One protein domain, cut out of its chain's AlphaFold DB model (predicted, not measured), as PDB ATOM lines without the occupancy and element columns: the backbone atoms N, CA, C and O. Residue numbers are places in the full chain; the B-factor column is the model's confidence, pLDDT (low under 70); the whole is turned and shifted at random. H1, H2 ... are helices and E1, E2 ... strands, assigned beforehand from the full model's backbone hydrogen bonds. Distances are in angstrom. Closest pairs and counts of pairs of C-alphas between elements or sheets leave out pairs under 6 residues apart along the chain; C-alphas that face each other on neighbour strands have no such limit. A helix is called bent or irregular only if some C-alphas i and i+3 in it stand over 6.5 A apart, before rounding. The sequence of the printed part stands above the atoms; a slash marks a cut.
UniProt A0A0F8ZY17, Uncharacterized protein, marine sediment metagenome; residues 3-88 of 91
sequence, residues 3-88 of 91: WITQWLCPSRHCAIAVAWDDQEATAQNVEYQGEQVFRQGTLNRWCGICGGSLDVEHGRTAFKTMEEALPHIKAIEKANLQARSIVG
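This is residues 3 to 88 of the 91 residues of an uncharacterized protein of marine sediment metagenome (UniProt A0A0F8ZY17). A small three-stranded sheet has helix H1 slantwise over one face, while the longer helix H2 only grazes the sheet near edge strand E2 and sticks out with its residues 81 to 86. A long loop, residues 40 to 54, leads from H1 back to E3. The printed part has 86 residues, with three named strands and two named helices in the order E1, E2, H1, E3, H2; the sheet runs E2, E1, E3, antiparallel, and the class is mixed, helices and strands. It is compact, with a radius of gyration of the C-alphas of 13.4 A and spans of 35 by 27 by 22 A.

Inner strand E1, residues 3 to 8, forms a hairpin with E2, residues 14 to 21; N 5 and O 18 are 2.9 A apart, within hydrogen-bond range. On the other side of E1 is E3, residues 55 to 60, antiparallel at 157 degrees, with N 6 and O 57 at 2.9 A. H1, residues 27 to 39, is on the sheet at a height of 9.2 A, over E2 and E1; its closest C-alphas to E2 are Val 30 and Val 18, 7.4 A. E2, H1 and E3 make a split strand-helix-strand unit, E1 lying between its two strands, with a right-handed crossover. With H1 on one face, sheet and helix make two layers. H2, residues 66 to 86, grazes the sheet with residues 66 to 80; the closest C-alphas of E2 and H2 are Asp 21 and Met 66, 7.0 A. H1 and H2 are apart. O i to N i+4 pairs within range number 7 of 9 in H1 and 15 of 17 in H2.

E1 begins at C-alpha 3 (-97.129, -77.281, 105.064) and spans 15.5 A, E2 20.1 A, E3 16.7 A and H1 18.2 A. H2 spans 29.5 A to C-alpha 86 (-85.042, -56.593, 120.656); it has a kink of 28 degrees near residue 73 and is irregular, C-alphas 68 and 71 being 7.0 A apart.

The C-alphas farthest apart, Gln 23 and Gly 88, are 38.3 A apart. The printed part has no cut; the link from H1 to E3 is long. Residues 87 to 88 are under pLDDT 70.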
ATOM      1  N   TRP A   3     -96.381 -77.548 103.850       97.50
ATOM      2  CA  TRP A   3     -97.129 -77.281 105.064       97.50
ATOM      3  C   TRP A   3     -96.247 -76.557 106.072       97.50
ATOM      4  O   TRP A   3     -95.019 -76.591 105.996       97.50
ATOM      5  N   ILE A   4     -96.890 -75.897 107.027       96.06
ATOM      6  CA  ILE A   4     -96.235 -75.295 108.180       96.06
ATOM      7  C   ILE A   4     -96.928 -75.767 109.454       96.06
ATOM      8  O   ILE A   4     -98.145 -75.672 109.584       96.06
ATOM      9  N   THR A   5     -96.156 -76.286 110.398       97.56
ATOM     10  CA  THR A   5     -96.628 -76.589 111.751       97.56
ATOM     11  C   THR A   5     -96.096 -75.524 112.694       97.56
ATOM     12  O   THR A   5     -94.897 -75.249 112.685       97.56
ATOM     13  N   GLN A   6     -96.969 -74.911 113.490       95.94
ATOM     14  CA  GLN A   6     -96.631 -73.790 114.364       95.94
ATOM     15  C   GLN A   6     -97.135 -74.029 115.783       95.94
ATOM     16  O   GLN A   6     -98.251 -74.496 115.966       95.94
ATOM     17  N   TRP A   7     -96.334 -73.643 116.777       96.44
ATOM     18  CA  TRP A   7     -96.740 -73.629 118.181       96.44
ATOM     19  C   TRP A   7     -97.011 -72.193 118.599       96.44
ATOM     20  O   TRP A   7     -96.083 -71.386 118.740       96.44
ATOM     21  N   LEU A   8     -98.294 -71.879 118.743       95.12
ATOM     22  CA  LEU A   8     -98.820 -70.531 118.900       95.12
ATOM     23  C   LEU A   8     -99.518 -70.389 120.247       95.12
ATOM     24  O   LEU A   8    -100.209 -71.295 120.697       95.12
ATOM     25  N   CYS A   9     -99.382 -69.228 120.878       95.19
ATOM     26  CA  CYS A   9    -100.255 -68.870 121.995       95.19
ATOM     27  C   CYS A   9    -101.560 -68.215 121.511       95.19
ATOM     28  O   CYS A   9    -101.651 -67.851 120.336       95.19
ATOM     29  N   PRO A  10    -102.543 -67.948 122.396       95.69
ATOM     30  CA  PRO A  10    -103.792 -67.280 122.011       95.69
ATOM     31  C   PRO A  10    -103.603 -65.909 121.338       95.69
ATOM     32  O   PRO A  10    -104.404 -65.508 120.500       95.69
ATOM     33  N   SER A  11    -102.516 -65.195 121.655       94.44
ATOM     34  CA  SER A  11    -102.136 -63.931 120.996       94.44
ATOM     35  C   SER A  11    -101.368 -64.123 119.678       94.44
ATOM     36  O   SER A  11    -100.860 -63.159 119.119       94.44
ATOM     37  N   ARG A  12    -101.255 -65.364 119.193       92.69
ATOM     38  CA  ARG A  12    -100.545 -65.782 117.975       92.69
ATOM     39  C   ARG A  12     -99.038 -65.498 117.956       92.69
ATOM     40  O   ARG A  12     -98.436 -65.438 116.886       92.69
ATOM     41  N   HIS A  13     -98.396 -65.388 119.120       89.12
ATOM     42  CA  HIS A  13     -96.934 -65.414 119.187       89.12
ATOM     43  C   HIS A  13     -96.435 -66.838 118.947       89.12
ATOM     44  O   HIS A  13     -96.867 -67.772 119.624       89.12
ATOM     45  N   CYS A  14     -95.517 -66.985 117.997       90.56
ATOM     46  CA  CYS A  14     -94.971 -68.271 117.594       90.56
ATOM     47  C   CYS A  14     -93.681 -68.581 118.351       90.56
ATOM     48  O   CYS A  14     -92.731 -67.803 118.282       90.56
ATOM     49  N   ALA A  15     -93.639 -69.722 119.038       89.44
ATOM     50  CA  ALA A  15     -92.420 -70.203 119.689       89.44
ATOM     51  C   ALA A  15     -91.524 -70.962 118.703       89.44
ATOM     52  O   ALA A  15     -90.332 -70.683 118.599       89.44
ATOM     53  N   ILE A  16     -92.120 -71.886 117.944       91.19
ATOM     54  CA  ILE A  16     -91.461 -72.639 116.874       91.19
ATOM     55  C   ILE A  16     -92.396 -72.788 115.681       91.19
ATOM     56  O   ILE A  16     -93.614 -72.900 115.839       91.19
ATOM     57  N   ALA A  17     -91.806 -72.796 114.492       93.19
ATOM     58  CA  ALA A  17     -92.482 -73.097 113.245       93.19
ATOM     59  C   ALA A  17     -91.601 -74.034 112.416       93.19
ATOM     60  O   ALA A  17     -90.395 -73.811 112.310       93.19
ATOM     61  N   VAL A  18     -92.205 -75.059 111.822       94.62
ATOM     62  CA  VAL A  18     -91.518 -76.048 110.987       94.62
ATOM     63  C   VAL A  18     -92.235 -76.130 109.650       94.62
ATOM     64  O   VAL A  18     -93.420 -76.455 109.610       94.62
ATOM     65  N   ALA A  19     -91.523 -75.835 108.565       95.44
ATOM     66  CA  ALA A  19     -92.006 -76.077 107.210       95.44
ATOM     67  C   ALA A  19     -91.624 -77.495 106.762       95.44
ATOM     68  O   ALA A  19     -90.512 -77.941 107.043       95.44
ATOM     69  N   TRP A  20     -92.532 -78.193 106.083       97.00
ATOM     70  CA  TRP A  20     -92.339 -79.583 105.659       97.00
ATOM     71  C   TRP A  20     -93.124 -79.906 104.386       97.00
ATOM     72  O   TRP A  20     -94.135 -79.267 104.096       97.00
ATOM     73  N   ASP A  21     -92.653 -80.899 103.630       97.19
ATOM     74  CA  ASP A  21     -93.353 -81.423 102.455       97.19
ATOM     75  C   ASP A  21     -94.224 -82.626 102.840       97.19
ATOM     76  O   ASP A  21     -93.745 -83.569 103.476       97.19
ATOM     77  N   ASP A  22     -95.497 -82.616 102.440       96.75
ATOM     78  CA  ASP A  22     -96.430 -83.724 102.692       96.75
ATOM     79  C   ASP A  22     -96.146 -85.001 101.898       96.75
ATOM     80  O   ASP A  22     -96.766 -86.035 102.151       96.75
ATOM     81  N   GLN A  23     -95.182 -84.955 100.981       96.62
ATOM     82  CA  GLN A  23     -94.636 -86.150 100.342       96.62
ATOM     83  C   GLN A  23     -93.562 -86.846 101.193       96.62
ATOM     84  O   GLN A  23     -93.314 -88.034 100.997       96.62
ATOM     85  N   GLU A  24     -92.938 -86.134 102.135       96.25
ATOM     86  CA  GLU A  24     -91.791 -86.624 102.917       96.25
ATOM     87  C   GLU A  24     -92.120 -86.838 104.398       96.25
ATOM     88  O   GLU A  24     -91.522 -87.686 105.063       96.25
ATOM     89  N   ALA A  25     -93.070 -86.073 104.935       97.06
ATOM     90  CA  ALA A  25     -93.441 -86.113 106.341       97.06
ATOM     91  C   ALA A  25     -94.959 -86.061 106.535       97.06
ATOM     92  O   ALA A  25     -95.729 -85.791 105.619       97.06
ATOM     93  N   THR A  26     -95.393 -86.323 107.766       97.81
ATOM     94  CA  THR A  26     -96.783 -86.166 108.202       97.81
ATOM     95  C   THR A  26     -96.861 -85.143 109.326       97.81
ATOM     96  O   THR A  26     -95.881 -84.926 110.045       97.81
ATOM     97  N   ALA A  27     -98.047 -84.563 109.531       97.19
ATOM     98  CA  ALA A  27     -98.290 -83.620 110.620       97.19
ATOM     99  C   ALA A  27     -97.893 -84.210 111.984       97.19
ATOM    100  O   ALA A  27     -97.207 -83.549 112.755       97.19
ATOM    101  N   GLN A  28     -98.226 -85.483 112.227       97.56
ATOM    102  CA  GLN A  28     -97.904 -86.185 113.472       97.56
ATOM    103  C   GLN A  28     -96.395 -86.370 113.668       97.56
ATOM    104  O   GLN A  28     -95.905 -86.212 114.784       97.56
ATOM    105  N   ASN A  29     -95.647 -86.697 112.607       97.44
ATOM    106  CA  ASN A  29     -94.190 -86.816 112.700       97.44
ATOM    107  C   ASN A  29     -93.565 -85.454 113.034       97.44
ATOM    108  O   ASN A  29     -92.761 -85.342 113.956       97.44
ATOM    109  N   VAL A  30     -93.983 -84.401 112.330       97.69
ATOM    110  CA  VAL A  30     -93.461 -83.043 112.538       97.69
ATOM    111  C   VAL A  30     -93.812 -82.515 113.925       97.69
ATOM    112  O   VAL A  30     -92.955 -81.933 114.589       97.69
ATOM    113  N   GLU A  31     -95.040 -82.750 114.387       97.31
ATOM    114  CA  GLU A  31     -95.453 -82.430 115.750       97.31
ATOM    115  C   GLU A  31     -94.570 -83.158 116.759       97.31
ATOM    116  O   GLU A  31     -93.952 -82.510 117.595       97.31
ATOM    117  N   TYR A  32     -94.412 -84.479 116.631       96.38
ATOM    118  CA  TYR A  32     -93.576 -85.267 117.536       96.38
ATOM    119  C   TYR A  32     -92.140 -84.735 117.639       96.38
ATOM    120  O   TYR A  32     -91.598 -84.673 118.746       96.38
ATOM    121  N   GLN A  33     -91.531 -84.338 116.514       93.69
ATOM    122  CA  GLN A  33     -90.193 -83.739 116.500       93.69
ATOM    123  C   GLN A  33     -90.175 -82.371 117.197       93.69
ATOM    124  O   GLN A  33     -89.300 -82.118 118.024       93.69
ATOM    125  N   GLY A  34     -91.156 -81.505 116.928       92.81
ATOM    126  CA  GLY A  34     -91.278 -80.211 117.609       92.81
ATOM    127  C   GLY A  34     -91.531 -80.348 119.113       92.81
ATOM    128  O   GLY A  34     -90.946 -79.614 119.909       92.81
ATOM    129  N   GLU A  35     -92.305 -81.353 119.529       94.38
ATOM    130  CA  GLU A  35     -92.534 -81.685 120.937       94.38
ATOM    131  C   GLU A  35     -91.242 -82.029 121.688       94.38
ATOM    132  O   GLU A  35     -91.135 -81.759 122.889       94.38
ATOM    133  N   GLN A  36     -90.232 -82.581 121.002       94.12
ATOM    134  CA  GLN A  36     -88.950 -82.887 121.639       94.12
ATOM    135  C   GLN A  36     -88.237 -81.627 122.134       94.12
ATOM    136  O   GLN A  36     -87.611 -81.675 123.190       94.12
ATOM    137  N   VAL A  37     -88.387 -80.493 121.443       91.31
ATOM    138  CA  VAL A  37     -87.772 -79.212 121.836       91.31
ATOM    139  C   VAL A  37     -88.277 -78.760 123.209       91.31
ATOM    140  O   VAL A  37     -87.508 -78.255 124.030       91.31
ATOM    141  N   PHE A  38     -89.560 -78.994 123.500       92.75
ATOM    142  CA  PHE A  38     -90.145 -78.674 124.802       92.75
ATOM    143  C   PHE A  38     -89.776 -79.703 125.871       92.75
ATOM    144  O   PHE A  38     -89.450 -79.340 126.998       92.75
ATOM    145  N   ARG A  39     -89.773 -80.997 125.522       92.19
ATOM    146  CA  ARG A  39     -89.399 -82.080 126.451       92.19
ATOM    147  C   ARG A  39     -87.945 -81.991 126.907       92.19
ATOM    148  O   ARG A  39     -87.649 -82.312 128.052       92.19
ATOM    149  N   GLN A  40     -87.054 -81.546 126.024       92.50
ATOM    150  CA  GLN A  40     -85.635 -81.334 126.319       92.50
ATOM    151  C   GLN A  40     -85.379 -80.050 127.124       92.50
ATOM    152  O   GLN A  40     -84.248 -79.804 127.533       92.50
ATOM    153  N   GLY A  41     -86.409 -79.227 127.355       86.06
ATOM    154  CA  GLY A  41     -86.283 -77.959 128.071       86.06
ATOM    155  C   GLY A  41     -85.582 -76.860 127.271       86.06
ATOM    156  O   GLY A  41     -85.225 -75.836 127.844       86.06
ATOM    157  N   THR A  42     -85.387 -77.044 125.959       88.44
ATOM    158  CA  THR A  42     -84.843 -76.000 125.078       88.44
ATOM    159  C   THR A  42     -85.818 -74.836 124.943       88.44
ATOM    160  O   THR A  42     -85.394 -73.689 124.870       88.44
ATOM    161  N   LEU A  43     -87.121 -75.122 124.939       88.38
ATOM    162  CA  LEU A  43     -88.175 -74.115 125.006       88.38
ATOM    163  C   LEU A  43     -89.239 -74.507 126.027       88.38
ATOM    164  O   LEU A  43     -89.467 -75.681 126.312       88.38
ATOM    165  N   ASN A  44     -89.934 -73.503 126.546       90.12
ATOM    166  CA  ASN A  44     -91.064 -73.695 127.442       90.12
ATOM    167  C   ASN A  44     -92.370 -73.914 126.670       90.12
ATOM    168  O   ASN A  44     -92.571 -73.349 125.598       90.12
ATOM    169  N   ARG A  45     -93.311 -74.658 127.267       92.38
ATOM    170  CA  ARG A  45     -94.667 -74.894 126.724       92.38
ATOM    171  C   ARG A  45     -95.620 -73.695 126.899       92.38
ATOM    172  O   ARG A  45     -96.838 -73.847 126.959       92.38
ATOM    173  N   TRP A  46     -95.067 -72.496 127.024       92.88
ATOM    174  CA  TRP A  46     -95.795 -71.250 127.225       92.88
ATOM    175  C   TRP A  46     -95.046 -70.097 126.556       92.88
ATOM    176  O   TRP A  46     -93.839 -70.151 126.319       92.88
ATOM    177  N   CYS A  47     -95.779 -69.044 126.218       90.81
ATOM    178  CA  CYS A  47     -95.260 -67.885 125.514       90.81
ATOM    179  C   CYS A  47     -94.499 -66.948 126.456       90.81
ATOM    180  O   CYS A  47     -95.098 -66.339 127.339       90.81
ATOM    181  N   GLY A  48     -93.208 -66.735 126.190       82.88
ATOM    182  CA  GLY A  48     -92.357 -65.784 126.921       82.88
ATOM    183  C   GLY A  48     -92.830 -64.324 126.908       82.88
ATOM    184  O   GLY A  48     -92.385 -63.539 127.738       82.88
ATOM    185  N   ILE A  49     -93.718 -63.956 125.977       85.19
ATOM    186  CA  ILE A  49     -94.189 -62.576 125.776       85.19
ATOM    187  C   ILE A  49     -95.475 -62.307 126.562       85.19
ATOM    188  O   ILE A  49     -95.565 -61.308 127.268       85.19
ATOM    189  N   CYS A  50     -96.482 -63.178 126.432       89.75
ATOM    190  CA  CYS A  50     -97.804 -62.966 127.036       89.75
ATOM    191  C   CYS A  50     -98.211 -64.021 128.076       89.75
ATOM    192  O   CYS A  50     -99.310 -63.942 128.614       89.75
ATOM    193  N   GLY A  51     -97.368 -65.022 128.346       91.06
ATOM    194  CA  GLY A  51     -97.616 -66.074 129.339       91.06
ATOM    195  C   GLY A  51     -98.629 -67.151 128.932       91.06
ATOM    196  O   GLY A  51     -98.823 -68.102 129.681       91.06
ATOM    197  N   GLY A  52     -99.272 -67.036 127.765       94.12
ATOM    198  CA  GLY A  52    -100.264 -68.014 127.298       94.12
ATOM    199  C   GLY A  52     -99.659 -69.381 126.963       94.12
ATOM    200  O   GLY A  52     -98.509 -69.457 126.528       94.12
ATOM    201  N   SER A  53    -100.438 -70.455 127.127       96.25
ATOM    202  CA  SER A  53    -100.059 -71.805 126.685       96.25
ATOM    203  C   SER A  53     -99.848 -71.852 125.176       96.25
ATOM    204  O   SER A  53    -100.441 -71.064 124.442       96.25
ATOM    205  N   LEU A  54     -98.981 -72.756 124.722       96.12
ATOM    206  CA  LEU A  54     -98.750 -72.985 123.299       96.12
ATOM    207  C   LEU A  54     -99.581 -74.172 122.811       96.12
ATOM    208  O   LEU A  54     -99.437 -75.275 123.342       96.12
ATOM    209  N   ASP A  55    -100.360 -73.939 121.763       96.38
ATOM    210  CA  ASP A  55    -101.109 -74.949 121.024       96.38
ATOM    211  C   ASP A  55    -100.496 -75.144 119.635       96.38
ATOM    212  O   ASP A  55     -99.917 -74.217 119.056       96.38
ATOM    213  N   VAL A  56    -100.595 -76.363 119.107       97.31
ATOM    214  CA  VAL A  56    -100.074 -76.705 117.781       97.31
ATOM    215  C   VAL A  56    -101.137 -76.464 116.707       97.31
ATOM    216  O   VAL A  56    -102.279 -76.902 116.825       97.31
ATOM    217  N   GLU A  57    -100.755 -75.771 115.638       97.44
ATOM    218  CA  GLU A  57    -101.567 -75.560 114.440       97.44
ATOM    219  C   GLU A  57    -100.819 -76.102 113.210       97.44
ATOM    220  O   GLU A  57     -99.626 -75.843 113.033       97.44
ATOM    221  N   HIS A  58    -101.526 -76.815 112.326       97.56
ATOM    222  CA  HIS A  58    -101.006 -77.264 111.030       97.56
ATOM    223  C   HIS A  58    -101.677 -76.483 109.899       97.56
ATOM    224  O   HIS A  58    -102.873 -76.628 109.644       97.56
ATOM    225  N   GLY A  59    -100.902 -75.654 109.211       95.75
ATOM    226  CA  GLY A  59    -101.359 -74.823 108.106       95.75
ATOM    227  C   GLY A  59    -100.873 -75.347 106.762       95.75
ATOM    228  O   GLY A  59     -99.688 -75.620 106.573       95.75
ATOM    229  N   ARG A  60    -101.781 -75.425 105.789       95.81
ATOM    230  CA  ARG A  60    -101.405 -75.620 104.387       95.81
ATOM    231  C   ARG A  60    -100.895 -74.299 103.814       95.81
ATOM    232  O   ARG A  60    -101.544 -73.270 103.989       95.81
ATOM    233  N   THR A  61     -99.768 -74.321 103.107       95.06
ATOM    234  CA  THR A  61     -99.244 -73.121 102.436       95.06
ATOM    235  C   THR A  61     -99.709 -73.041 100.978       95.06
ATOM    236  O   THR A  61    -100.350 -73.957 100.461       95.06
ATOM    237  N   ALA A  62     -99.389 -71.937 100.299       95.50
ATOM    238  CA  ALA A  62     -99.607 -71.798  98.860       95.50
ATOM    239  C   ALA A  62     -98.504 -72.465  98.007       95.50
ATOM    240  O   ALA A  62     -98.676 -72.586  96.795       95.50
ATOM    241  N   PHE A  63     -97.389 -72.885  98.614       96.25
ATOM    242  CA  PHE A  63     -96.208 -73.387  97.907       96.25
ATOM    243  C   PHE A  63     -96.300 -74.884  97.641       96.25
ATOM    244  O   PHE A  63     -96.724 -75.665  98.502       96.25
ATOM    245  N   LYS A  64     -95.863 -75.305  96.454       95.81
ATOM    246  CA  LYS A  64     -95.900 -76.716  96.061       95.81
ATOM    247  C   LYS A  64     -94.628 -77.451  96.443       95.81
ATOM    248  O   LYS A  64     -94.733 -78.621  96.808       95.81
ATOM    249  N   THR A  65     -93.486 -76.768  96.383       96.38
ATOM    250  CA  THR A  65     -92.157 -77.329  96.653       96.38
ATOM    251  C   THR A  65     -91.400 -76.510  97.695       96.38
ATOM    252  O   THR A  65     -91.675 -75.324  97.913       96.38
ATOM    253  N   MET A  66     -90.406 -77.133  98.334       94.56
ATOM    254  CA  MET A  66     -89.553 -76.443  99.303       94.56
ATOM    255  C   MET A  66     -88.709 -75.347  98.650       94.56
ATOM    256  O   MET A  66     -88.466 -74.329  99.285       94.56
ATOM    257  N   GLU A  67     -88.309 -75.507  97.387       96.19
ATOM    258  CA  GLU A  67     -87.575 -74.475  96.642       96.19
ATOM    259  C   GLU A  67     -88.390 -73.189  96.473       96.19
ATOM    260  O   GLU A  67     -87.844 -72.100  96.650       96.19
ATOM    261  N   GLU A  68     -89.698 -73.300  96.218       94.69
ATOM    262  CA  GLU A  68     -90.607 -72.146  96.176       94.69
ATOM    263  C   GLU A  68     -90.788 -71.508  97.563       94.69
ATOM    264  O   GLU A  68     -90.816 -70.285  97.694       94.69
ATOM    265  N   ALA A  69     -90.903 -72.331  98.610       94.12
ATOM    266  CA  ALA A  69     -91.162 -71.861  99.971       94.12
ATOM    267  C   ALA A  69     -89.925 -71.245 100.653       94.12
ATOM    268  O   ALA A  69     -90.051 -70.338 101.481       94.12
ATOM    269  N   LEU A  70     -88.720 -71.721 100.326       93.62
ATOM    270  CA  LEU A  70     -87.482 -71.418 101.050       93.62
ATOM    271  C   LEU A  70     -87.163 -69.917 101.165       93.62
ATOM    272  O   LEU A  70     -86.785 -69.491 102.262       93.62
ATOM    273  N   PRO A  71     -87.323 -69.079 100.119       94.50
ATOM    274  CA  PRO A  71     -87.096 -67.641 100.241       94.50
ATOM    275  C   PRO A  71     -88.003 -66.986 101.293       94.50
ATOM    276  O   PRO A  71     -87.548 -66.135 102.059       94.50
ATOM    277  N   HIS A  72     -89.265 -67.418 101.376       91.94
ATOM    278  CA  HIS A  72     -90.235 -66.906 102.344       91.94
ATOM    279  C   HIS A  72     -89.917 -67.377 103.765       91.94
ATOM    280  O   HIS A  72     -89.935 -66.571 104.695       91.94
ATOM    281  N   ILE A  73     -89.558 -68.654 103.922       90.00
ATOM    282  CA  ILE A  73     -89.136 -69.226 105.209       90.00
ATOM    283  C   ILE A  73     -87.937 -68.449 105.762       90.00
ATOM    284  O   ILE A  73     -87.976 -67.999 106.904       90.00
ATOM    285  N   LYS A  74     -86.915 -68.201 104.935       91.88
ATOM    286  CA  LYS A  74     -85.724 -67.432 105.333       91.88
ATOM    287  C   LYS A  74     -86.045 -65.982 105.696       91.88
ATOM    288  O   LYS A  74     -85.437 -65.427 106.611       91.88
ATOM    289  N   ALA A  75     -86.988 -65.350 104.997       90.69
ATOM    290  CA  ALA A  75     -87.424 -63.998 105.330       90.69
ATOM    291  C   ALA A  75     -88.103 -63.943 106.711       90.69
ATOM    292  O   ALA A  75     -87.802 -63.050 107.506       90.69
ATOM    293  N   ILE A  76     -88.961 -64.920 107.018       87.06
ATOM    294  CA  ILE A  76     -89.636 -65.040 108.319       87.06
ATOM    295  C   ILE A  76     -88.630 -65.366 109.427       87.06
ATOM    296  O   ILE A  76     -88.641 -64.721 110.473       87.06
ATOM    297  N   GLU A  77     -87.723 -66.316 109.195       87.00
ATOM    298  CA  GLU A  77     -86.648 -66.657 110.131       87.00
ATOM    299  C   GLU A  77     -85.814 -65.420 110.487       87.00
ATOM    300  O   GLU A  77     -85.595 -65.128 111.664       87.00
ATOM    301  N   LYS A  78     -85.424 -64.627 109.481       88.19
ATOM    302  CA  LYS A  78     -84.695 -63.371 109.685       88.19
ATOM    303  C   LYS A  78     -85.491 -62.372 110.530       88.19
ATOM    304  O   LYS A  78     -84.916 -61.766 111.434       88.19
ATOM    305  N   ALA A  79     -86.786 -62.203 110.263       84.50
ATOM    306  CA  ALA A  79     -87.647 -61.320 111.050       84.50
ATOM    307  C   ALA A  79     -87.760 -61.789 112.514       84.50
ATOM    308  O   ALA A  79     -87.658 -60.979 113.434       84.50
ATOM    309  N   ASN A  80     -87.872 -63.101 112.743       78.94
ATOM    310  CA  ASN A  80     -87.912 -63.680 114.085       78.94
ATOM    311  C   ASN A  80     -86.594 -63.472 114.845       78.94
ATOM    312  O   ASN A  80     -86.610 -63.109 116.020       78.94
ATOM    313  N   LEU A  81     -85.446 -63.649 114.184       82.25
ATOM    314  CA  LEU A  81     -84.133 -63.378 114.782       82.25
ATOM    315  C   LEU A  81     -83.969 -61.899 115.162       82.25
ATOM    316  O   LEU A  81     -83.439 -61.595 116.231       82.25
ATOM    317  N   GLN A  82     -84.472 -60.981 114.330       82.56
ATOM    318  CA  GLN A  82     -84.506 -59.550 114.647       82.56
ATOM    319  C   GLN A  82     -85.436 -59.244 115.828       82.56
ATOM    320  O   GLN A  82     -85.079 -58.459 116.699       82.56
ATOM    321  N   ALA A  83     -86.601 -59.889 115.919       73.81
ATOM    322  CA  ALA A  83     -87.482 -59.727 117.072       73.81
ATOM    323  C   ALA A  83     -86.826 -60.235 118.371       73.81
ATOM    324  O   ALA A  83     -86.907 -59.574 119.408       73.81
ATOM    325  N   ARG A  84     -86.106 -61.369 118.316       70.44
ATOM    326  CA  ARG A  84     -85.371 -61.932 119.468       70.44
ATOM    327  C   ARG A  84     -84.278 -61.001 119.993       70.44
ATOM    328  O   ARG A  84     -84.068 -60.952 121.206       70.44
ATOM    329  N   SER A  85     -83.591 -60.262 119.118       71.69
ATOM    330  CA  SER A  85     -82.546 -59.323 119.547       71.69
ATOM    331  C   SER A  85     -83.111 -58.108 120.288       71.69
ATOM    332  O   SER A  85     -82.453 -57.591 121.186       71.69
ATOM    333  N   ILE A  86     -84.348 -57.702 119.983       70.94
ATOM    334  CA  ILE A  86     -85.042 -56.593 120.656       70.94
ATOM    335  C   ILE A  86     -85.452 -56.975 122.087       70.94
ATOM    336  O   ILE A  86     -85.322 -56.164 122.999       70.94
ATOM    337  N   VAL A  87     -85.905 -58.214 122.312       66.69
ATOM    338  CA  VAL A  87     -86.382 -58.685 123.632       66.69
ATOM    339  C   VAL A  87     -85.273 -59.221 124.552       66.69
ATOM    340  O   VAL A  87     -85.556 -59.765 125.616       66.69
ATOM    341  N   GLY A  88     -83.998 -59.058 124.178       57.59
ATOM    342  CA  GLY A  88     -82.859 -59.326 125.065       57.59
ATOM    343  C   GLY A  88     -82.400 -60.787 125.160       57.59
ATOM    344  O   GLY A  88     -81.713 -61.133 126.118       57.59
TER     345      GLY A  88